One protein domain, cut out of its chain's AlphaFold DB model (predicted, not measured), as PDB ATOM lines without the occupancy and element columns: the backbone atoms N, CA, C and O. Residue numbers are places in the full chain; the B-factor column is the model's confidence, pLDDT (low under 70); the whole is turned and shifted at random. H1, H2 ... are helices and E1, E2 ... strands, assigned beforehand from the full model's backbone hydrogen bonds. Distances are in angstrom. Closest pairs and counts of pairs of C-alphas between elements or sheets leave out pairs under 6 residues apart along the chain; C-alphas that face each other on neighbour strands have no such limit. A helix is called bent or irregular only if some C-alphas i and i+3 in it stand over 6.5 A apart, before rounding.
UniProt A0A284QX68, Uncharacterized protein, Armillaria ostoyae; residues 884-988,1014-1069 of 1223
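AT A GLANCE: This is residues 884 to 988 and 1014 to 1069 of the 1223 residues of an uncharacterized protein of Armillaria ostoyae (UniProt A0A284QX68). One long helix, H1, makes the longest axis: its first residues, 884 to 901, stick out as an arm, and its later part packs on a cluster of short helices, H3, H4 and H5. H8 packs on H3 at the core, while H2, H6, H7 and the short strand E1 lie toward the end away from the arm. The printed part has 161 residues with eight named helices, H1 to H8, followed by one named strand, E1; the class is mostly helix. The whole is loose, with a radius of gyration of the C-alphas of 19.6 A, and elongated, spanning 70 by 40 by 29 A.

IN THESE COORDINATES: Find C-alpha 884 at (27.273, 66.338, 62.215); from there H1, residues 884 to 927, runs 62.8 A to C-alpha 927 at (25.677, 38.497, 5.963), with a kink of 32 degrees near residue 891. Next come H2, residues 932 to 937, H3, residues 941 to 945, and H4, residues 948 to 955, 10.4 A long. H5, residues 964 to 972, is 12.6 A long and irregular, with C-alphas 966 and 969 7.7 A apart. H6, residues 974 to 986, is 18.2 A long. Past the cut look for H7, residues 1025 to 1028, H8, residues 1054 to 1061, and E1, residues 1066 to 1068, ending at (56.114, 40.841, 9.153).

HOW THE PARTS SIT: Start at H1, whose residues 912 to 919 alone touch H4 at a shallow tilt of 31 degrees, opposite ways; the closest C-alphas, of Arg 915 and Leu 954, are 6.1 A apart. Its residues 916 to 923 alone touch H3, closest at the C-alphas of Glu 920 and Tyr 941, 5.3 A. Its residues 918 to 922 alone touch H5, closest at the C-alphas of Ile 918 and Asp 964, 6.2 A. H4 and H5 form a helical hairpin at a shallow tilt of 17 degrees, with the C-alphas of Ala 949 and Ala 970 closest at 5.2 A. H3 touches H8, closest at the C-alphas of Ala 942 and Tyr 1058, 6.0 A. H3 and H6 are near each other, with 6 pairs of C-alphas within 10 A. H2 and H7 are close but not clearly touching, with the C-alphas of Arg 936 and Thr 1026 closest at 7.5 A. E1 pairs with no named strand, but its residues 1066 to 1067 pair antiparallel with residues 1014 to 1015. Every O i to N i+4 pair is within hydrogen-bond range in H3, H6 and H8; the counts are 37 of 40 in H1, 3 of 4 in H4, 2 of 5 in H5 and 0 of 2 in H2, where O i to N i+3 gives 5 of 6 in H5 and 2 of 3 in H2, and H7 is too short for an i+4 pair.

THE WHOLE: The C-alphas of Gly 884 and Ile 933 are the two farthest apart, 70.4 A. Residues 989 to 1013 are not printed, and C-alphas 988 and 1014 are 16.3 A apart across the cut. The link from H7 to H8 is long, 25 residues. The mean pLDDT of the printed part is 74.6, with residues 931 to 937, 985 to 988, 1016 to 1050 and 1061 to 1064 under 70.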
ATOM      1  N   GLY A 884      26.581  67.433  62.889       75.06
ATOM      2  CA  GLY A 884      27.273  66.338  62.215       75.06
ATOM      3  C   GLY A 884      26.847  66.211  60.753       75.06
ATOM      4  O   GLY A 884      27.690  65.971  59.894       75.06
ATOM      5  N   TRP A 885      25.570  66.452  60.456       83.25
ATOM      6  CA  TRP A 885      25.056  66.513  59.093       83.25
ATOM      7  C   TRP A 885      25.708  67.617  58.265       83.25
ATOM      8  O   TRP A 885      26.188  67.323  57.181       83.25
ATOM      9  N   ASN A 886      25.819  68.848  58.767       78.81
ATOM     10  CA  ASN A 886      26.418  69.946  57.992       78.81
ATOM     11  C   ASN A 886      27.901  69.706  57.650       78.81
ATOM     12  O   ASN A 886      28.356  70.076  56.566       78.81
ATOM     13  N   MET A 887      28.653  69.056  58.546       74.19
ATOM     14  CA  MET A 887      30.048  68.674  58.283       74.19
ATOM     15  C   MET A 887      30.157  67.532  57.271       74.19
ATOM     16  O   MET A 887      31.011  67.572  56.387       74.19
ATOM     17  N   VAL A 888      29.300  66.519  57.400       82.44
ATOM     18  CA  VAL A 888      29.282  65.359  56.504       82.44
ATOM     19  C   VAL A 888      28.784  65.768  55.118       82.44
ATOM     20  O   VAL A 888      29.423  65.428  54.129       82.44
ATOM     21  N   ARG A 889      27.734  66.591  55.042       83.62
ATOM     22  CA  ARG A 889      27.119  67.099  53.810       83.62
ATOM     23  C   ARG A 889      28.149  67.686  52.853       83.62
ATOM     24  O   ARG A 889      28.200  67.254  51.715       83.62
ATOM     25  N   ARG A 890      29.007  68.605  53.308       80.06
ATOM     26  CA  ARG A 890      30.033  69.218  52.439       80.06
ATOM     27  C   ARG A 890      30.976  68.188  51.815       80.06
ATOM     28  O   ARG A 890      31.339  68.325  50.653       80.06
ATOM     29  N   GLY A 891      31.368  67.168  52.579       82.38
ATOM     30  CA  GLY A 891      32.174  66.062  52.059       82.38
ATOM     31  C   GLY A 891      31.390  65.188  51.078       82.38
ATOM     32  O   GLY A 891      31.919  64.814  50.036       82.38
ATOM     33  N   LEU A 892      30.115  64.922  51.376       86.06
ATOM     34  CA  LEU A 892      29.233  64.142  50.512       86.06
ATOM     35  C   LEU A 892      28.921  64.849  49.191       86.06
ATOM     36  O   LEU A 892      28.902  64.185  48.169       86.06
ATOM     37  N   GLU A 893      28.733  66.169  49.165       85.12
ATOM     38  CA  GLU A 893      28.455  66.921  47.930       85.12
ATOM     39  C   GLU A 893      29.631  66.857  46.939       85.12
ATOM     40  O   GLU A 893      29.418  66.713  45.734       85.12
ATOM     41  N   VAL A 894      30.875  66.889  47.439       84.38
ATOM     42  CA  VAL A 894      32.082  66.683  46.617       84.38
ATOM     43  C   VAL A 894      32.113  65.257  46.065       84.38
ATOM     44  O   VAL A 894      32.268  65.067  44.862       84.38
ATOM     45  N   LEU A 895      31.885  64.262  46.925       81.62
ATOM     46  CA  LEU A 895      31.880  62.854  46.524       81.62
ATOM     47  C   LEU A 895      30.753  62.524  45.540       81.62
ATOM     48  O   LEU A 895      30.976  61.773  44.598       81.62
ATOM     49  N   ILE A 896      29.559  63.097  45.716       85.25
ATOM     50  CA  ILE A 896      28.425  62.932  44.799       85.25
ATOM     51  C   ILE A 896      28.773  63.508  43.426       85.25
ATOM     52  O   ILE A 896      28.479  62.881  42.410       85.25
ATOM     53  N   LYS A 897      29.436  64.670  43.372       83.38
ATOM     54  CA  LYS A 897      29.882  65.262  42.106       83.38
ATOM     55  C   LYS A 897      30.862  64.341  41.374       83.38
ATOM     56  O   LYS A 897      30.690  64.113  40.178       83.38
ATOM     57  N   ASP A 898      31.831  63.781  42.089       79.31
ATOM     58  CA  ASP A 898      32.795  62.842  41.513       79.31
ATOM     59  C   ASP A 898      32.116  61.532  41.082       79.31
ATOM     60  O   ASP A 898      32.389  61.017  39.997       79.31
ATOM     61  N   ASN A 899      31.169  61.028  41.880       79.62
ATOM     62  CA  ASN A 899      30.410  59.819  41.571       79.62
ATOM     63  C   ASN A 899      29.556  59.997  40.309       79.62
ATOM     64  O   ASN A 899      29.619  59.156  39.419       79.62
ATOM     65  N   ARG A 900      28.857  61.129  40.152       83.62
ATOM     66  CA  ARG A 900      28.102  61.453  38.927       83.62
ATOM     67  C   ARG A 900      28.980  61.440  37.675       83.62
ATOM     68  O   ARG A 900      28.539  60.964  36.632       83.62
ATOM     69  N   VAL A 901      30.225  61.920  37.763       81.81
ATOM     70  CA  VAL A 901      31.178  61.871  36.637       81.81
ATOM     71  C   VAL A 901      31.546  60.428  36.289       81.81
ATOM     72  O   VAL A 901      31.607  60.087  35.108       81.81
ATOM     73  N   GLN A 902      31.768  59.568  37.285       75.06
ATOM     74  CA  GLN A 902      32.046  58.147  37.042       75.06
ATOM     75  C   GLN A 902      30.817  57.409  36.498       75.06
ATOM     76  O   GLN A 902      30.938  56.648  35.543       75.06
ATOM     77  N   GLN A 903      29.626  57.703  37.024       76.44
ATOM     78  CA  GLN A 903      28.361  57.157  36.528       76.44
ATOM     79  C   GLN A 903      28.109  57.551  35.070       76.44
ATOM     80  O   GLN A 903      27.786  56.686  34.266       76.44
ATOM     81  N   ALA A 904      28.333  58.813  34.691       80.88
ATOM     82  CA  ALA A 904      28.177  59.260  33.307       80.88
ATOM     83  C   ALA A 904      29.136  58.534  32.343       80.88
ATOM     84  O   ALA A 904      28.749  58.188  31.226       80.88
ATOM     85  N   LYS A 905      30.374  58.251  32.777       78.38
ATOM     86  CA  LYS A 905      31.336  57.443  32.006       78.38
ATOM     87  C   LYS A 905      30.891  55.985  31.879       78.38
ATOM     88  O   LYS A 905      30.991  55.415  30.791       78.38
ATOM     89  N   ALA A 906      30.381  55.396  32.959       74.75
ATOM     90  CA  ALA A 906      29.863  54.031  32.966       74.75
ATOM     91  C   ALA A 906      28.616  53.889  32.078       74.75
ATOM     92  O   ALA A 906      28.546  52.969  31.263       74.75
ATOM     93  N   ASP A 907      27.676  54.835  32.165       81.94
ATOM     94  CA  ASP A 907      26.474  54.885  31.329       81.94
ATOM     95  C   ASP A 907      26.844  55.067  29.846       81.94
ATOM     96  O   ASP A 907      26.321  54.351  28.991       81.94
ATOM     97  N   ARG A 908      27.801  55.955  29.525       84.44
ATOM     98  CA  ARG A 908      28.319  56.124  28.154       84.44
ATOM     99  C   ARG A 908      28.926  54.830  27.613       84.44
ATOM    100  O   ARG A 908      28.595  54.429  26.499       84.44
ATOM    101  N   THR A 909      29.760  54.172  28.414       80.81
ATOM    102  CA  THR A 909      30.404  52.898  28.063       80.81
ATOM    103  C   THR A 909      29.352  51.822  27.793       80.81
ATOM    104  O   THR A 909      29.361  51.193  26.737       80.81
ATOM    105  N   MET A 910      28.392  51.652  28.708       80.12
ATOM    106  CA  MET A 910      27.306  50.678  28.578       80.12
ATOM    107  C   MET A 910      26.468  50.916  27.318       80.12
ATOM    108  O   MET A 910      26.187  49.978  26.575       80.12
ATOM    109  N   THR A 911      26.061  52.161  27.070       85.69
ATOM    110  CA  THR A 911      25.244  52.496  25.902       85.69
ATOM    111  C   THR A 911      25.997  52.248  24.603       85.69
ATOM    112  O   THR A 911      25.427  51.664  23.686       85.69
ATOM    113  N   LEU A 912      27.279  52.614  24.523       84.94
ATOM    114  CA  LEU A 912      28.075  52.383  23.320       84.94
ATOM    115  C   LEU A 912      28.266  50.880  23.040       84.94
ATOM    116  O   LEU A 912      28.094  50.451  21.900       84.94
ATOM    117  N   PHE A 913      28.512  50.066  24.075       82.81
ATOM    118  CA  PHE A 913      28.565  48.605  23.937       82.81
ATOM    119  C   PHE A 913      27.228  48.017  23.470       82.81
ATOM    120  O   PHE A 913      27.210  47.260  22.500       82.81
ATOM    121  N   LYS A 914      26.102  48.402  24.086       83.06
ATOM    122  CA  LYS A 914      24.765  47.944  23.663       83.06
ATOM    123  C   LYS A 914      24.474  48.293  22.206       83.06
ATOM    124  O   LYS A 914      23.996  47.452  21.458       83.06
ATOM    125  N   ARG A 915      24.798  49.517  21.780       90.38
ATOM    126  CA  ARG A 915      24.611  49.924  20.382       90.38
ATOM    127  C   ARG A 915      25.525  49.147  19.428       90.38
ATOM    128  O   ARG A 915      25.087  48.799  18.340       90.38
ATOM    129  N   SER A 916      26.751  48.813  19.837       85.50
ATOM    130  CA  SER A 916      27.649  47.975  19.024       85.50
ATOM    131  C   SER A 916      27.144  46.538  18.842       85.50
ATOM    132  O   SER A 916      27.357  45.958  17.781       85.50
ATOM    133  N   GLN A 917      26.410  45.992  19.821       83.25
ATOM    134  CA  GLN A 917      25.740  44.690  19.691       83.25
ATOM    135  C   GLN A 917      24.610  44.740  18.655       83.25
ATOM    136  O   GLN A 917      24.474  43.821  17.858       83.25
ATOM    137  N   ILE A 918      23.868  45.852  18.574       87.38
ATOM    138  CA  ILE A 918      22.870  46.053  17.508       87.38
ATOM    139  C   ILE A 918      23.549  46.033  16.130       87.38
ATOM    140  O   ILE A 918      23.034  45.418  15.200       87.38
ATOM    141  N   VAL A 919      24.727  46.654  15.989       87.88
ATOM    142  CA  VAL A 919      25.510  46.603  14.738       87.88
ATOM    143  C   VAL A 919      25.958  45.174  14.415       87.88
ATOM    144  O   VAL A 919      25.931  44.780  13.249       87.88
ATOM    145  N   GLU A 920      26.343  44.385  15.419       84.88
ATOM    146  CA  GLU A 920      26.672  42.966  15.247       84.88
ATOM    147  C   GLU A 920      25.470  42.162  14.726       84.88
ATOM    148  O   GLU A 920      25.605  41.437  13.735       84.88
ATOM    149  N   ASP A 921      24.290  42.352  15.320       81.50
ATOM    150  CA  ASP A 921      23.049  41.687  14.911       81.50
ATOM    151  C   ASP A 921      22.618  42.091  13.493       81.50
ATOM    152  O   ASP A 921      22.337  41.234  12.649       81.50
ATOM    153  N   VAL A 922      22.644  43.390  13.185       85.25
ATOM    154  CA  VAL A 922      22.335  43.933  11.853       85.25
ATOM    155  C   VAL A 922      23.301  43.385  10.797       85.25
ATOM    156  O   VAL A 922      22.875  42.930   9.732       85.25
ATOM    157  N   LEU A 923      24.605  43.360  11.094       83.31
ATOM    158  CA  LEU A 923      25.614  42.811  10.190       83.31
ATOM    159  C   LEU A 923      25.438  41.299   9.993       83.31
ATOM    160  O   LEU A 923      25.679  40.794   8.896       83.31
ATOM    161  N   LYS A 924      25.007  40.568  11.025       79.75
ATOM    162  CA  LYS A 924      24.715  39.131  10.941       79.75
ATOM    163  C   LYS A 924      23.544  38.858   9.998       79.75
ATOM    164  O   LYS A 924      23.678  38.013   9.114       79.75
ATOM    165  N   VAL A 925      22.448  39.609  10.122       81.88
ATOM    166  CA  VAL A 925      21.293  39.530   9.206       81.88
ATOM    167  C   VAL A 925      21.697  39.904   7.777       81.88
ATOM    168  O   VAL A 925      21.312  39.229   6.822       81.88
ATOM    169  N   TYR A 926      22.524  40.937   7.601       82.25
ATOM    170  CA  TYR A 926      23.040  41.319   6.285       82.25
ATOM    171  C   TYR A 926      23.904  40.214   5.655       82.25
ATOM    172  O   TYR A 926      23.711  39.870   4.489       82.25
ATOM    173  N   LYS A 927      24.814  39.600   6.426       75.81
ATOM    174  CA  LYS A 927      25.677  38.497   5.963       75.81
ATOM    175  C   LYS A 927      24.872  37.280   5.507       75.81
ATOM    176  O   LYS A 927      25.229  36.675   4.501       75.81
ATOM    177  N   GLN A 928      23.753  36.967   6.162       75.75
ATOM    178  CA  GLN A 928      22.874  35.851   5.776       75.75
ATOM    179  C   GLN A 928      22.296  35.964   4.350       75.75
ATOM    180  O   GLN A 928      21.864  34.956   3.802       75.75
ATOM    181  N   LYS A 929      22.325  37.151   3.719       76.50
ATOM    182  CA  LYS A 929      21.903  37.358   2.319       76.50
ATOM    183  C   LYS A 929      22.917  36.848   1.287       76.50
ATOM    184  O   LYS A 929      22.589  36.756   0.107       76.50
ATOM    185  N   PHE A 930      24.140  36.542   1.711       73.06
ATOM    186  CA  PHE A 930      25.233  36.125   0.839       73.06
ATOM    187  C   PHE A 930      25.694  34.718   1.180       73.06
ATOM    188  O   PHE A 930      25.608  34.277   2.328       73.06
ATOM    189  N   LEU A 931      26.256  34.031   0.185       60.56
ATOM    190  CA  LEU A 931      26.906  32.754   0.426       60.56
ATOM    191  C   LEU A 931      28.038  32.929   1.451       60.56
ATOM    192  O   LEU A 931      28.775  33.916   1.371       60.56
ATOM    193  N   PRO A 932      28.230  31.956   2.354       57.38
ATOM    194  CA  PRO A 932      29.300  31.973   3.345       57.38
ATOM    195  C   PRO A 932      30.680  32.343   2.759       57.38
ATOM    196  O   PRO A 932      31.420  33.127   3.349       57.38
ATOM    197  N   ILE A 933      31.007  31.881   1.546       55.12
ATOM    198  CA  ILE A 933      32.269  32.210   0.862       55.12
ATOM    199  C   ILE A 933      32.487  33.717   0.641       55.12
ATOM    200  O   ILE A 933      33.627  34.158   0.620       55.12
ATOM    201  N   VAL A 934      31.424  34.516   0.535       64.12
ATOM    202  CA  VAL A 934      31.483  35.975   0.335       64.12
ATOM    203  C   VAL A 934      31.779  36.706   1.649       64.12
ATOM    204  O   VAL A 934      32.346  37.797   1.647       64.12
ATOM    205  N   TRP A 935      31.483  36.101   2.806       67.62
ATOM    206  CA  TRP A 935      31.742  36.705   4.126       67.62
ATOM    207  C   TRP A 935      33.233  36.960   4.371       67.62
ATOM    208  O   TRP A 935      33.611  37.781   5.204       67.62
ATOM    209  N   ARG A 936      34.070  36.260   3.607       60.62
ATOM    210  CA  ARG A 936      35.525  36.354   3.549       60.62
ATOM    211  C   ARG A 936      36.063  37.718   3.156       60.62
ATOM    212  O   ARG A 936      37.184  38.046   3.547       60.62
ATOM    213  N   GLU A 937      35.284  38.467   2.394       67.31
ATOM    214  CA  GLU A 937      35.633  39.795   1.901       67.31
ATOM    215  C   GLU A 937      34.839  40.893   2.626       67.31
ATOM    216  O   GLU A 937      34.828  42.041   2.190       67.31
ATOM    217  N   MET A 938      34.173  40.545   3.735       74.69
ATOM    218  CA  MET A 938      33.324  41.447   4.512       74.69
ATOM    219  C   MET A 938      34.035  41.926   5.791       74.69
ATOM    220  O   MET A 938      34.797  41.167   6.399       74.69
ATOM    221  N   PRO A 939      33.754  43.153   6.258       78.69
ATOM    222  CA  PRO A 939      34.287  43.684   7.509       78.69
ATOM    223  C   PRO A 939      33.820  42.925   8.759       78.69
ATOM    224  O   PRO A 939      32.777  42.249   8.783       78.69
ATOM    225  N   SER A 940      34.609  43.046   9.831       76.94
ATOM    226  CA  SER A 940      34.156  42.679  11.175       76.94
ATOM    227  C   SER A 940      33.121  43.685  11.686       76.94
ATOM    228  O   SER A 940      33.065  44.811  11.201       76.94
ATOM    229  N   TYR A 941      32.310  43.318  12.683       79.88
ATOM    230  CA  TYR A 941      31.359  44.277  13.262       79.88
ATOM    231  C   TYR A 941      32.081  45.464  13.925       79.88
ATOM    232  O   TYR A 941      31.598  46.589  13.835       79.88
ATOM    233  N   ALA A 942      33.275  45.244  14.495       81.25
ATOM    234  CA  ALA A 942      34.137  46.309  15.001       81.25
ATOM    235  C   ALA A 942      34.587  47.263  13.880       81.25
ATOM    236  O   ALA A 942      34.523  48.475  14.057       81.25
ATOM    237  N   ASP A 943      34.973  46.743  12.706       83.62
ATOM    238  CA  ASP A 943      35.293  47.575  11.536       83.62
ATOM    239  C   ASP A 943      34.059  48.360  11.062       83.62
ATOM    240  O   ASP A 943      34.162  49.559  10.813       83.62
ATOM    241  N   VAL A 944      32.880  47.725  11.005       88.25
ATOM    242  CA  VAL A 944      31.622  48.399  10.634       88.25
ATOM    243  C   VAL A 944      31.278  49.515  11.618       88.25
ATOM    244  O   VAL A 944      30.851  50.579  11.182       88.25
ATOM    245  N   CYS A 945      31.543  49.344  12.919       89.25
ATOM    246  CA  CYS A 945      31.346  50.408  13.907       89.25
ATOM    247  C   CYS A 945      32.145  51.681  13.568       89.25
ATOM    248  O   CYS A 945      31.692  52.777  13.881       89.25
ATOM    249  N   THR A 946      33.302  51.555  12.906       88.94
ATOM    250  CA  THR A 946      34.133  52.704  12.493       88.94
ATOM    251  C   THR A 946      33.667  53.378  11.203       88.94
ATOM    252  O   THR A 946      34.145  54.468  10.879       88.94
ATOM    253  N   PHE A 947      32.745  52.769  10.448       92.19
ATOM    254  CA  PHE A 947      32.254  53.356   9.203       92.19
ATOM    255  C   PHE A 947      31.487  54.645   9.499       92.19
ATOM    256  O   PHE A 947      30.679  54.643  10.423       92.19
ATOM    257  N   PRO A 948      31.676  55.731   8.724       90.25
ATOM    258  CA  PRO A 948      31.077  57.029   9.036       90.25
ATOM    259  C   PRO A 948      29.566  56.971   9.301       90.25
ATOM    260  O   PRO A 948      29.111  57.510  10.308       90.25
ATOM    261  N   ALA A 949      28.813  56.242   8.466       90.62
ATOM    262  CA  ALA A 949      27.364  56.086   8.607       90.62
ATOM    263  C   ALA A 949      26.951  55.395   9.925       90.62
ATOM    264  O   ALA A 949      25.980  55.795  10.558       90.62
ATOM    265  N   PHE A 950      27.722  54.409  10.393       92.88
ATOM    266  CA  PHE A 950      27.455  53.685  11.643       92.88
ATOM    267  C   PHE A 950      27.994  54.434  12.865       92.88
ATOM    268  O   PHE A 950      27.329  54.506  13.898       92.88
ATOM    269  N   ARG A 951      29.180  55.039  12.744       93.00
ATOM    270  CA  ARG A 951      29.859  55.787  13.805       93.00
ATOM    271  C   ARG A 951      29.005  56.933  14.326       93.00
ATOM    272  O   ARG A 951      28.877  57.082  15.537       93.00
ATOM    273  N   VAL A 952      28.394  57.709  13.429       92.69
ATOM    274  CA  VAL A 952      27.537  58.841  13.812       92.69
ATOM    275  C   VAL A 952      26.372  58.376  14.690       92.69
ATOM    276  O   VAL A 952      26.096  59.002  15.710       92.69
ATOM    277  N   ILE A 953      25.745  57.244  14.351       91.44
ATOM    278  CA  ILE A 953      24.629  56.663  15.114       91.44
ATOM    279  C   ILE A 953      25.113  56.111  16.464       91.44
ATOM    280  O   ILE A 953      24.485  56.333  17.502       91.44
ATOM    281  N   LEU A 954      26.257  55.419  16.479       90.38
ATOM    282  CA  LEU A 954      26.858  54.878  17.699       90.38
ATOM    283  C   LEU A 954      27.221  55.988  18.695       90.38
ATOM    284  O   LEU A 954      26.940  55.858  19.890       90.38
ATOM    285  N   GLU A 955      27.794  57.092  18.210       91.12
ATOM    286  CA  GLU A 955      28.306  58.189  19.034       91.12
ATOM    287  C   GLU A 955      27.239  59.194  19.493       91.12
ATOM    288  O   GLU A 955      27.571  60.058  20.312       91.12
ATOM    289  N   LEU A 956      25.968  59.046  19.083       91.94
ATOM    290  CA  LEU A 956      24.848  59.877  19.554       91.94
ATOM    291  C   LEU A 956      24.820  60.009  21.090       91.94
ATOM    292  O   LEU A 956      25.262  59.086  21.789       91.94
ATOM    293  N   PRO A 957      24.278  61.102  21.658       90.31
ATOM    294  CA  PRO A 957      24.144  61.246  23.108       90.31
ATOM    295  C   PRO A 957      23.453  60.040  23.766       90.31
ATOM    296  O   PRO A 957      22.639  59.351  23.142       90.31
ATOM    297  N   THR A 958      23.829  59.732  25.008       86.31
ATOM    298  CA  THR A 958      23.456  58.490  25.717       86.31
ATOM    299  C   THR A 958      21.938  58.340  25.883       86.31
ATOM    300  O   THR A 958      21.429  57.224  25.903       86.31
ATOM    301  N   GLU A 959      21.221  59.457  25.951       83.19
ATOM    302  CA  GLU A 959      19.767  59.565  26.057       83.19
ATOM    303  C   GLU A 959      19.002  59.165  24.784       83.19
ATOM    304  O   GLU A 959      17.813  58.859  24.863       83.19
ATOM    305  N   HIS A 960      19.655  59.129  23.616       87.19
ATOM    306  CA  HIS A 960      18.997  58.696  22.384       87.19
ATOM    307  C   HIS A 960      18.807  57.178  22.364       87.19
ATOM    308  O   HIS A 960      19.762  56.403  22.485       87.19
ATOM    309  N   VAL A 961      17.567  56.752  22.140       83.94
ATOM    310  CA  VAL A 961      17.247  55.349  21.880       83.94
ATOM    311  C   VAL A 961      17.667  55.025  20.451       83.94
ATOM    312  O   VAL A 961      17.201  55.652  19.506       83.94
ATOM    313  N   VAL A 962      18.571  54.061  20.315       89.25
ATOM    314  CA  VAL A 962      19.054  53.553  19.029       89.25
ATOM    315  C   VAL A 962      18.565  52.121  18.904       89.25
ATOM    316  O   VAL A 962      18.775  51.320  19.817       89.25
ATOM    317  N   THR A 963      17.901  51.816  17.798       89.44
ATOM    318  CA  THR A 963      17.396  50.478  17.470       89.44
ATOM    319  C   THR A 963      18.002  50.006  16.152       89.44
ATOM    320  O   THR A 963      18.739  50.739  15.497       89.44
ATOM    321  N   ASP A 964      17.686  48.782  15.746       83.75
ATOM    322  CA  ASP A 964      17.997  48.250  14.416       83.75
ATOM    323  C   ASP A 964      17.529  49.184  13.282       83.75
ATOM    324  O   ASP A 964      18.297  49.477  12.368       83.75
ATOM    325  N   ALA A 965      16.319  49.741  13.393       86.69
ATOM    326  CA  ALA A 965      15.760  50.693  12.433       86.69
ATOM    327  C   ALA A 965      16.592  51.980  12.294       86.69
ATOM    328  O   ALA A 965      16.621  52.572  11.220       86.69
ATOM    329  N   SER A 966      17.303  52.401  13.349       91.25
ATOM    330  CA  SER A 966      18.192  53.569  13.285       91.25
ATOM    331  C   SER A 966      19.350  53.376  12.304       91.25
ATOM    332  O   SER A 966      19.907  54.363  11.839       91.25
ATOM    333  N   PHE A 967      19.709  52.126  11.991       91.56
ATOM    334  CA  PHE A 967      20.781  51.786  11.057       91.56
ATOM    335  C   PHE A 967      20.281  51.478   9.639       91.56
ATOM    336  O   PHE A 967      21.107  51.125   8.808       91.56
ATOM    337  N   ALA A 968      18.982  51.600   9.335       87.12
ATOM    338  CA  ALA A 968      18.429  51.214   8.031       87.12
ATOM    339  C   ALA A 968      19.146  51.905   6.852       87.12
ATOM    340  O   ALA A 968      19.681  51.218   5.984       87.12
ATOM    341  N   ASP A 969      19.278  53.234   6.895       88.56
ATOM    342  CA  ASP A 969      19.977  54.008   5.858       88.56
ATOM    343  C   ASP A 969      21.466  53.613   5.758       88.56
ATOM    344  O   ASP A 969      22.018  53.436   4.674       88.56
ATOM    345  N   ALA A 970      22.118  53.387   6.905       89.88
ATOM    346  CA  ALA A 970      23.513  52.948   6.958       89.88
ATOM    347  C   ALA A 970      23.707  51.526   6.391       89.88
ATOM    348  O   ALA A 970      24.762  51.211   5.835       89.88
ATOM    349  N   VAL A 971      22.697  50.660   6.520       89.25
ATOM    350  CA  VAL A 971      22.671  49.308   5.945       89.25
ATOM    351  C   VAL A 971      22.469  49.355   4.433       89.25
ATOM    352  O   VAL A 971      23.081  48.552   3.725       89.25
ATOM    353  N   ASP A 972      21.676  50.297   3.929       88.62
ATOM    354  CA  ASP A 972      21.492  50.504   2.490       88.62
ATOM    355  C   ASP A 972      22.780  51.018   1.821       88.62
ATOM    356  O   ASP A 972      23.112  50.606   0.707       88.62
ATOM    357  N   GLU A 973      23.573  51.830   2.528       89.94
ATOM    358  CA  GLU A 973      24.902  52.288   2.090       89.94
ATOM    359  C   GLU A 973      26.022  51.248   2.282       89.94
ATOM    360  O   GLU A 973      27.123  51.388   1.733       89.94
ATOM    361  N   LEU A 974      25.758  50.178   3.037       87.75
ATOM    362  CA  LEU A 974      26.754  49.180   3.423       87.75
ATOM    363  C   LEU A 974      27.507  48.545   2.235       87.75
ATOM    364  O   LEU A 974      28.724  48.401   2.359       87.75
ATOM    365  N   PRO A 975      26.888  48.217   1.076       88.31
ATOM    366  CA  PRO A 975      27.623  47.718  -0.090       88.31
ATOM    367  C   PRO A 975      28.733  48.670  -0.561       88.31
ATOM    368  O   PRO A 975      29.853  48.234  -0.836       88.31
ATOM    369  N   THR A 976      28.445  49.974  -0.615       89.06
ATOM    370  CA  THR A 976      29.404  51.012  -1.027       89.06
ATOM    371  C   THR A 976      30.512  51.163   0.014       89.06
ATOM    372  O   THR A 976      31.693  51.177  -0.331       89.06
ATOM    373  N   LEU A 977      30.143  51.188   1.300       88.44
ATOM    374  CA  LEU A 977      31.091  51.284   2.413       88.44
ATOM    375  C   LEU A 977      32.044  50.081   2.464       88.44
ATOM    376  O   LEU A 977      33.241  50.254   2.702       88.44
ATOM    377  N   ILE A 978      31.536  48.873   2.195       86.00
ATOM    378  CA  ILE A 978      32.344  47.653   2.088       86.00
ATOM    379  C   ILE A 978      33.300  47.756   0.897       86.00
ATOM    380  O   ILE A 978      34.486  47.484   1.067       86.00
ATOM    381  N   ALA A 979      32.834  48.184  -0.278       84.38
ATOM    382  CA  ALA A 979      33.686  48.325  -1.460       84.38
ATOM    383  C   ALA A 979      34.825  49.341  -1.240       84.38
ATOM    384  O   ALA A 979      35.974  49.089  -1.612       84.38
ATOM    385  N   ASP A 980      34.542  50.467  -0.584       84.94
ATOM    386  CA  ASP A 980      35.553  51.473  -0.243       84.94
ATOM    387  C   ASP A 980      36.530  50.990   0.830       84.94
ATOM    388  O   ASP A 980      37.725  51.291   0.783       84.94
ATOM    389  N   TRP A 981      36.045  50.230   1.810       84.88
ATOM    390  CA  TRP A 981      36.892  49.571   2.798       84.88
ATOM    391  C   TRP A 981      37.798  48.508   2.152       84.88
ATOM    392  O   TRP A 981      38.993  48.477   2.439       84.88
ATOM    393  N   GLN A 982      37.277  47.708   1.213       79.00
ATOM    394  CA  GLN A 982      38.051  46.727   0.447       79.00
ATOM    395  C   GLN A 982      39.126  47.420  -0.401       79.00
ATOM    396  O   GLN A 982      40.257  46.943  -0.466       79.00
ATOM    397  N   ARG A 983      38.797  48.561  -1.027       79.31
ATOM    398  CA  ARG A 983      39.744  49.359  -1.821       79.31
ATOM    399  C   ARG A 983      40.879  49.905  -0.957       79.31
ATOM    400  O   ARG A 983      42.032  49.731  -1.326       79.31
ATOM    401  N   ARG A 984      40.559  50.490   0.206       73.94
ATOM    402  CA  ARG A 984      41.558  51.000   1.164       73.94
ATOM    403  C   ARG A 984      42.472  49.900   1.702       73.94
ATOM    404  O   ARG A 984      43.665  50.132   1.840       73.94
ATOM    405  N   ARG A 985      41.932  48.702   1.954       69.00
ATOM    406  CA  ARG A 985      42.723  47.530   2.374       69.00
ATOM    407  C   ARG A 985      43.681  47.026   1.297       69.00
ATOM    408  O   ARG A 985      44.767  46.572   1.625       69.00
ATOM    409  N   LYS A 986      43.292  47.100   0.021       64.31
ATOM    410  CA  LYS A 986      44.155  46.713  -1.110       64.31
ATOM    411  C   LYS A 986      45.279  47.714  -1.392       64.31
ATOM    412  O   LYS A 986      46.166  47.379  -2.155       64.31
ATOM    413  N   SER A 987      45.216  48.917  -0.826       61.03
ATOM    414  CA  SER A 987      46.209  49.983  -1.004       61.03
ATOM    415  C   SER A 987      46.970  50.300   0.290       61.03
ATOM    416  O   SER A 987      47.423  51.433   0.467       61.03
ATOM    417  N   ASP A 988      47.011  49.367   1.248       66.62
ATOM    418  CA  ASP A 988      47.658  49.593   2.541       66.62
ATOM    419  C   ASP A 988      49.187  49.507   2.408       66.62
ATOM    420  O   ASP A 988      49.807  48.451   2.551       66.62
ATOM    421  N   PHE A1014      52.403  38.475  12.095       73.56
ATOM    422  CA  PHE A1014      51.820  38.190  13.417       73.56
ATOM    423  C   PHE A1014      51.093  39.405  14.028       73.56
ATOM    424  O   PHE A1014      51.466  40.544  13.757       73.56
ATOM    425  N   CYS A1015      50.064  39.174  14.865       71.50
ATOM    426  CA  CYS A1015      49.405  40.228  15.676       71.50
ATOM    427  C   CYS A1015      50.209  40.511  16.955       71.50
ATOM    428  O   CYS A1015      50.585  39.576  17.668       71.50
ATOM    429  N   GLU A1016      50.362  41.795  17.296       66.00
ATOM    430  CA  GLU A1016      51.014  42.303  18.519       66.00
ATOM    431  C   GLU A1016      50.518  41.641  19.822       66.00
ATOM    432  O   GLU A1016      51.286  41.455  20.757       66.00
ATOM    433  N   GLN A1017      49.235  41.268  19.893       59.19
ATOM    434  CA  GLN A1017      48.606  40.727  21.107       59.19
ATOM    435  C   GLN A1017      48.589  39.193  21.189       59.19
ATOM    436  O   GLN A1017      48.549  38.644  22.287       59.19
ATOM    437  N   ARG A1018      48.559  38.479  20.053       57.81
ATOM    438  CA  ARG A1018      48.387  37.010  20.029       57.81
ATOM    439  C   ARG A1018      49.632  36.234  19.607       57.81
ATOM    440  O   ARG A1018      49.658  35.028  19.814       57.81
ATOM    441  N   HIS A1019      50.653  36.889  19.044       57.16
ATOM    442  CA  HIS A1019      51.882  36.253  18.537       57.16
ATOM    443  C   HIS A1019      51.659  35.072  17.555       57.16
ATOM    444  O   HIS A1019      52.611  34.361  17.232       57.16
ATOM    445  N   ASP A1020      50.438  34.854  17.051       61.69
ATOM    446  CA  ASP A1020      50.084  33.790  16.106       61.69
ATOM    447  C   ASP A1020      50.529  34.129  14.677       61.69
ATOM    448  O   ASP A1020      50.439  35.282  14.261       61.69
ATOM    449  N   ALA A1021      50.970  33.112  13.924       59.53
ATOM    450  CA  ALA A1021      51.347  33.256  12.518       59.53
ATOM    451  C   ALA A1021      50.115  33.471  11.628       59.53
ATOM    452  O   ALA A1021      49.170  32.681  11.662       59.53
ATOM    453  N   ILE A1022      50.172  34.499  10.793       65.62
ATOM    454  CA  ILE A1022      49.184  34.869   9.790       65.62
ATOM    455  C   ILE A1022      49.857  34.687   8.430       65.62
ATOM    456  O   ILE A1022      50.806  35.390   8.106       65.62
ATOM    457  N   ILE A1023      49.402  33.696   7.665       59.28
ATOM    458  CA  ILE A1023      50.151  33.156   6.516       59.28
ATOM    459  C   ILE A1023      49.487  33.534   5.178       59.28
ATOM    460  O   ILE A1023      50.043  33.289   4.113       59.28
ATOM    461  N   THR A1024      48.298  34.145   5.207       64.44
ATOM    462  CA  THR A1024      47.648  34.683   4.005       64.44
ATOM    463  C   THR A1024      47.205  36.124   4.215       64.44
ATOM    464  O   THR A1024      46.777  36.504   5.309       64.44
ATOM    465  N   ASN A1025      47.232  36.910   3.137       63.00
ATOM    466  CA  ASN A1025      46.652  38.253   3.096       63.00
ATOM    467  C   ASN A1025      45.177  38.236   3.563       63.00
ATOM    468  O   ASN A1025      44.740  39.072   4.346       63.00
ATOM    469  N   THR A1026      44.409  37.213   3.180       60.47
ATOM    470  CA  THR A1026      43.019  37.020   3.624       60.47
ATOM    471  C   THR A1026      42.854  36.804   5.132       60.47
ATOM    472  O   THR A1026      41.850  37.248   5.688       60.47
ATOM    473  N   ASP A1027      43.810  36.158   5.803       62.72
ATOM    474  CA  ASP A1027      43.760  35.902   7.249       62.72
ATOM    475  C   ASP A1027      44.237  37.103   8.071       62.72
ATOM    476  O   ASP A1027      43.721  37.342   9.165       62.72
ATOM    477  N   LEU A1028      45.157  37.900   7.517       64.81
ATOM    478  CA  LEU A1028      45.663  39.150   8.101       64.81
ATOM    479  C   LEU A1028      44.533  40.117   8.425       64.81
ATOM    480  O   LEU A1028      44.461  40.717   9.492       64.81
ATOM    481  N   TRP A1029      43.580  40.189   7.511       61.28
ATOM    482  CA  TRP A1029      42.466  41.116   7.563       61.28
ATOM    483  C   TRP A1029      41.259  40.624   8.366       61.28
ATOM    484  O   TRP A1029      40.362  41.418   8.671       61.28
ATOM    485  N   ARG A1030      41.221  39.331   8.712       55.97
ATOM    486  CA  ARG A1030      40.166  38.685   9.518       55.97
ATOM    487  C   ARG A1030      40.581  38.431  10.962       55.97
ATOM    488  O   ARG A1030      39.751  38.003  11.769       55.97
ATOM    489  N   HIS A1031      41.852  38.649  11.283       63.88
ATOM    490  CA  HIS A1031      42.390  38.384  12.602       63.88
ATOM    491  C   HIS A1031      41.815  39.358  13.641       63.88
ATOM    492  O   HIS A1031      42.232  40.508  13.710       63.88
ATOM    493  N   GLN A1032      40.894  38.883  14.486       55.44
ATOM    494  CA  GLN A1032      40.471  39.621  15.678       55.44
ATOM    495  C   GLN A1032      41.304  39.157  16.873       55.44
ATOM    496  O   GLN A1032      41.218  38.001  17.309       55.44
ATOM    497  N   CYS A1033      42.098  40.063  17.437       56.31
ATOM    498  CA  CYS A1033      42.774  39.810  18.700       56.31
ATOM    499  C   CYS A1033      41.707  39.997  19.805       56.31
ATOM    500  O   CYS A1033      41.520  41.107  20.283       56.31
ATOM    501  N   VAL A1034      40.946  38.944  20.159       48.06
ATOM    502  CA  VAL A1034      39.888  39.047  21.195       48.06
ATOM    503  C   VAL A1034      40.524  39.570  22.486       48.06
ATOM    504  O   VAL A1034      41.395  38.881  23.034       48.06
ATOM    505  N   PRO A1035      40.129  40.749  22.992       43.44
ATOM    506  CA  PRO A1035      40.562  41.206  24.298       43.44
ATOM    507  C   PRO A1035      39.976  40.283  25.340       43.44
ATOM    508  O   PRO A1035      38.903  39.712  25.169       43.44
ATOM    509  N   TYR A1036      40.659  40.192  26.461       40.75
ATOM    510  CA  TYR A1036      40.198  39.536  27.669       40.75
ATOM    511  C   TYR A1036      38.902  40.201  28.209       40.75
ATOM    512  O   TYR A1036      38.941  40.957  29.170       40.75
ATOM    513  N   LEU A1037      37.751  39.975  27.561       42.53
ATOM    514  CA  LEU A1037      36.431  40.529  27.911       42.53
ATOM    515  C   LEU A1037      35.350  39.451  28.062       42.53
ATOM    516  O   LEU A1037      34.169  39.762  28.175       42.53
ATOM    517  N   VAL A1038      35.738  38.180  28.145       37.03
ATOM    518  CA  VAL A1038      34.836  37.120  28.602       37.03
ATOM    519  C   VAL A1038      35.342  36.615  29.942       37.03
ATOM    520  O   VAL A1038      36.071  35.637  29.976       37.03
ATOM    521  N   MET A1039      34.980  37.297  31.036       33.97
ATOM    522  CA  MET A1039      34.751  36.674  32.345       33.97
ATOM    523  C   MET A1039      33.881  37.552  33.265       33.97
ATOM    524  O   MET A1039      34.242  38.677  33.592       33.97
ATOM    525  N   SER A1040      32.791  36.938  33.750       31.94
ATOM    526  CA  SER A1040      32.023  37.256  34.969       31.94
ATOM    527  C   SER A1040      30.890  38.295  34.893       31.94
ATOM    528  O   SER A1040      31.092  39.464  35.203       31.94
ATOM    529  N   GLY A1041      29.672  37.781  34.659       29.89
ATOM    530  CA  GLY A1041      28.389  38.255  35.207       29.89
ATOM    531  C   GLY A1041      27.889  39.655  34.802       29.89
ATOM    532  O   GLY A1041      28.663  40.505  34.369       29.89
ATOM    533  N   PRO A1042      26.586  39.948  34.977       24.91
ATOM    534  CA  PRO A1042      26.064  41.299  34.798       24.91
ATOM    535  C   PRO A1042      26.662  42.208  35.885       24.91
ATOM    536  O   PRO A1042      26.294  42.095  37.053       24.91
ATOM    537  N   GLY A1043      27.615  43.073  35.519       37.88
ATOM    538  CA  GLY A1043      28.124  44.134  36.399       37.88
ATOM    539  C   GLY A1043      29.636  44.394  36.412       37.88
ATOM    540  O   GLY A1043      30.025  45.423  36.948       37.88
ATOM    541  N   SER A1044      30.502  43.545  35.835       39.72
ATOM    542  CA  SER A1044      31.972  43.732  35.948       39.72
ATOM    543  C   SER A1044      32.642  44.517  34.805       39.72
ATOM    544  O   SER A1044      33.816  44.867  34.905       39.72
ATOM    545  N   MET A1045      31.916  44.843  33.731       41.22
ATOM    546  CA  MET A1045      32.501  45.464  32.530       41.22
ATOM    547  C   MET A1045      32.816  46.967  32.703       41.22
ATOM    548  O   MET A1045      33.663  47.505  31.996       41.22
ATOM    549  N   HIS A1046      32.147  47.655  33.636       45.84
ATOM    550  CA  HIS A1046      32.042  49.125  33.645       45.84
ATOM    551  C   HIS A1046      33.089  49.844  34.504       45.84
ATOM    552  O   HIS A1046      33.417  50.993  34.219       45.84
ATOM    553  N   ASP A1047      33.643  49.170  35.515       41.25
ATOM    554  CA  ASP A1047      34.558  49.790  36.486       41.25
ATOM    555  C   ASP A1047      36.036  49.735  36.062       41.25
ATOM    556  O   ASP A1047      36.894  50.342  36.708       41.25
ATOM    557  N   HIS A1048      36.372  48.995  34.999       45.00
ATOM    558  CA  HIS A1048      37.768  48.733  34.620       45.00
ATOM    559  C   HIS A1048      38.186  49.302  33.258       45.00
ATOM    560  O   HIS A1048      39.381  49.509  33.055       45.00
ATOM    561  N   PHE A1049      37.243  49.624  32.362       59.84
ATOM    562  CA  PHE A1049      37.553  50.085  31.000       59.84
ATOM    563  C   PHE A1049      36.562  51.164  30.527       59.84
ATOM    564  O   PHE A1049      35.564  50.842  29.885       59.84
ATOM    565  N   PRO A1050      36.782  52.450  30.861       65.06
ATOM    566  CA  PRO A1050      35.918  53.525  30.386       65.06
ATOM    567  C   PRO A1050      36.121  53.741  28.881       65.06
ATOM    568  O   PRO A1050      37.220  54.080  28.448       65.06
ATOM    569  N   VAL A1051      35.055  53.580  28.096       76.12
ATOM    570  CA  VAL A1051      35.052  53.797  26.641       76.12
ATOM    571  C   VAL A1051      34.316  55.102  26.346       76.12
ATOM    572  O   VAL A1051      33.126  55.222  26.648       76.12
ATOM    573  N   ALA A1052      35.000  56.103  25.782       79.38
ATOM    574  CA  ALA A1052      34.383  57.406  25.522       79.38
ATOM    575  C   ALA A1052      33.724  57.487  24.134       79.38
ATOM    576  O   ALA A1052      32.662  58.106  23.982       79.38
ATOM    577  N   ASN A1053      34.343  56.865  23.129       85.06
ATOM    578  CA  ASN A1053      33.966  56.964  21.719       85.06
ATOM    579  C   ASN A1053      34.225  55.652  20.952       85.06
ATOM    580  O   ASN A1053      34.669  54.655  21.525       85.06
ATOM    581  N   VAL A1054      33.915  55.642  19.652       86.12
ATOM    582  CA  VAL A1054      34.076  54.448  18.809       86.12
ATOM    583  C   VAL A1054      35.545  54.061  18.618       86.12
ATOM    584  O   VAL A1054      35.825  52.878  18.459       86.12
ATOM    585  N   ASP A1055      36.492  54.999  18.692       84.88
ATOM    586  CA  ASP A1055      37.924  54.682  18.584       84.88
ATOM    587  C   ASP A1055      38.420  53.937  19.828       84.88
ATOM    588  O   ASP A1055      39.130  52.938  19.715       84.88
ATOM    589  N   ASP A1056      37.995  54.362  21.021       81.19
ATOM    590  CA  ASP A1056      38.236  53.632  22.264       81.19
ATOM    591  C   ASP A1056      37.601  52.243  22.194       81.19
ATOM    592  O   ASP A1056      38.236  51.256  22.569       81.19
ATOM    593  N   LEU A1057      36.379  52.147  21.658       79.88
ATOM    594  CA  LEU A1057      35.701  50.870  21.463       79.88
ATOM    595  C   LEU A1057      36.509  49.978  20.512       79.88
ATOM    596  O   LEU A1057      36.798  48.842  20.869       79.88
ATOM    597  N   TYR A1058      36.948  50.487  19.360       80.00
ATOM    598  CA  TYR A1058      37.766  49.757  18.386       80.00
ATOM    599  C   TYR A1058      39.132  49.361  18.958       80.00
ATOM    600  O   TYR A1058      39.625  48.265  18.710       80.00
ATOM    601  N   ASN A1059      39.728  50.191  19.812       75.69
ATOM    602  CA  ASN A1059      40.933  49.826  20.549       75.69
ATOM    603  C   ASN A1059      40.703  48.655  21.504       75.69
ATOM    604  O   ASN A1059      41.657  47.961  21.849       75.69
ATOM    605  N   HIS A1060      39.471  48.429  21.943       70.69
ATOM    606  CA  HIS A1060      39.135  47.248  22.713       70.69
ATOM    607  C   HIS A1060      38.780  46.133  21.728       70.69
ATOM    608  O   HIS A1060      39.576  45.231  21.565       70.69
ATOM    609  N   ILE A1061      37.687  46.205  20.975       68.88
ATOM    610  CA  ILE A1061      37.144  45.065  20.211       68.88
ATOM    611  C   ILE A1061      37.672  44.883  18.768       68.88
ATOM    612  O   ILE A1061      37.297  43.915  18.109       68.88
ATOM    613  N   GLY A1062      38.491  45.802  18.250       67.56
ATOM    614  CA  GLY A1062      38.978  45.829  16.863       67.56
ATOM    615  C   GLY A1062      40.330  45.142  16.631       67.56
ATOM    616  O   GLY A1062      40.986  44.649  17.553       67.56
ATOM    617  N   ASN A1063      40.761  45.113  15.366       68.56
ATOM    618  CA  ASN A1063      42.012  44.467  14.961       68.56
ATOM    619  C   ASN A1063      43.230  45.301  15.405       68.56
ATOM    620  O   ASN A1063      43.212  46.532  15.366       68.56
ATOM    621  N   LYS A1064      44.307  44.629  15.827       69.56
ATOM    622  CA  LYS A1064      45.569  45.270  16.243       69.56
ATOM    623  C   LYS A1064      46.588  45.283  15.106       69.56
ATOM    624  O   LYS A1064      46.371  44.654  14.076       69.56
ATOM    625  N   LYS A1065      47.693  46.014  15.290       71.88
ATOM    626  CA  LYS A1065      48.760  46.104  14.286       71.88
ATOM    627  C   LYS A1065      49.386  44.732  14.017       71.88
ATOM    628  O   LYS A1065      49.576  43.930  14.938       71.88
ATOM    629  N   HIS A1066      49.711  44.507  12.748       74.56
ATOM    630  CA  HIS A1066      50.369  43.305  12.258       74.56
ATOM    631  C   HIS A1066      51.805  43.623  11.845       74.56
ATOM    632  O   HIS A1066      52.068  44.697  11.306       74.56
ATOM    633  N   PHE A1067      52.710  42.678  12.085       77.00
ATOM    634  CA  PHE A1067      54.130  42.816  11.770       77.00
ATOM    635  C   PHE A1067      54.616  41.631  10.939       77.00
ATOM    636  O   PHE A1067      54.232  40.494  11.221       77.00
ATOM    637  N   PHE A1068      55.461  41.887   9.940       81.38
ATOM    638  CA  PHE A1068      56.114  40.841   9.153       81.38
ATOM    639  C   PHE A1068      57.079  40.016  10.017       81.38
ATOM    640  O   PHE A1068      57.910  40.553  10.750       81.38
ATOM    641  N   ASP A1069      56.957  38.692   9.938       79.12
ATOM    642  CA  ASP A1069      57.732  37.736  10.726       79.12
ATOM    643  C   ASP A1069      58.856  37.134   9.879       79.12
ATOM    644  O   ASP A1069      58.677  36.124   9.195       79.12
TER     645      ASP A1069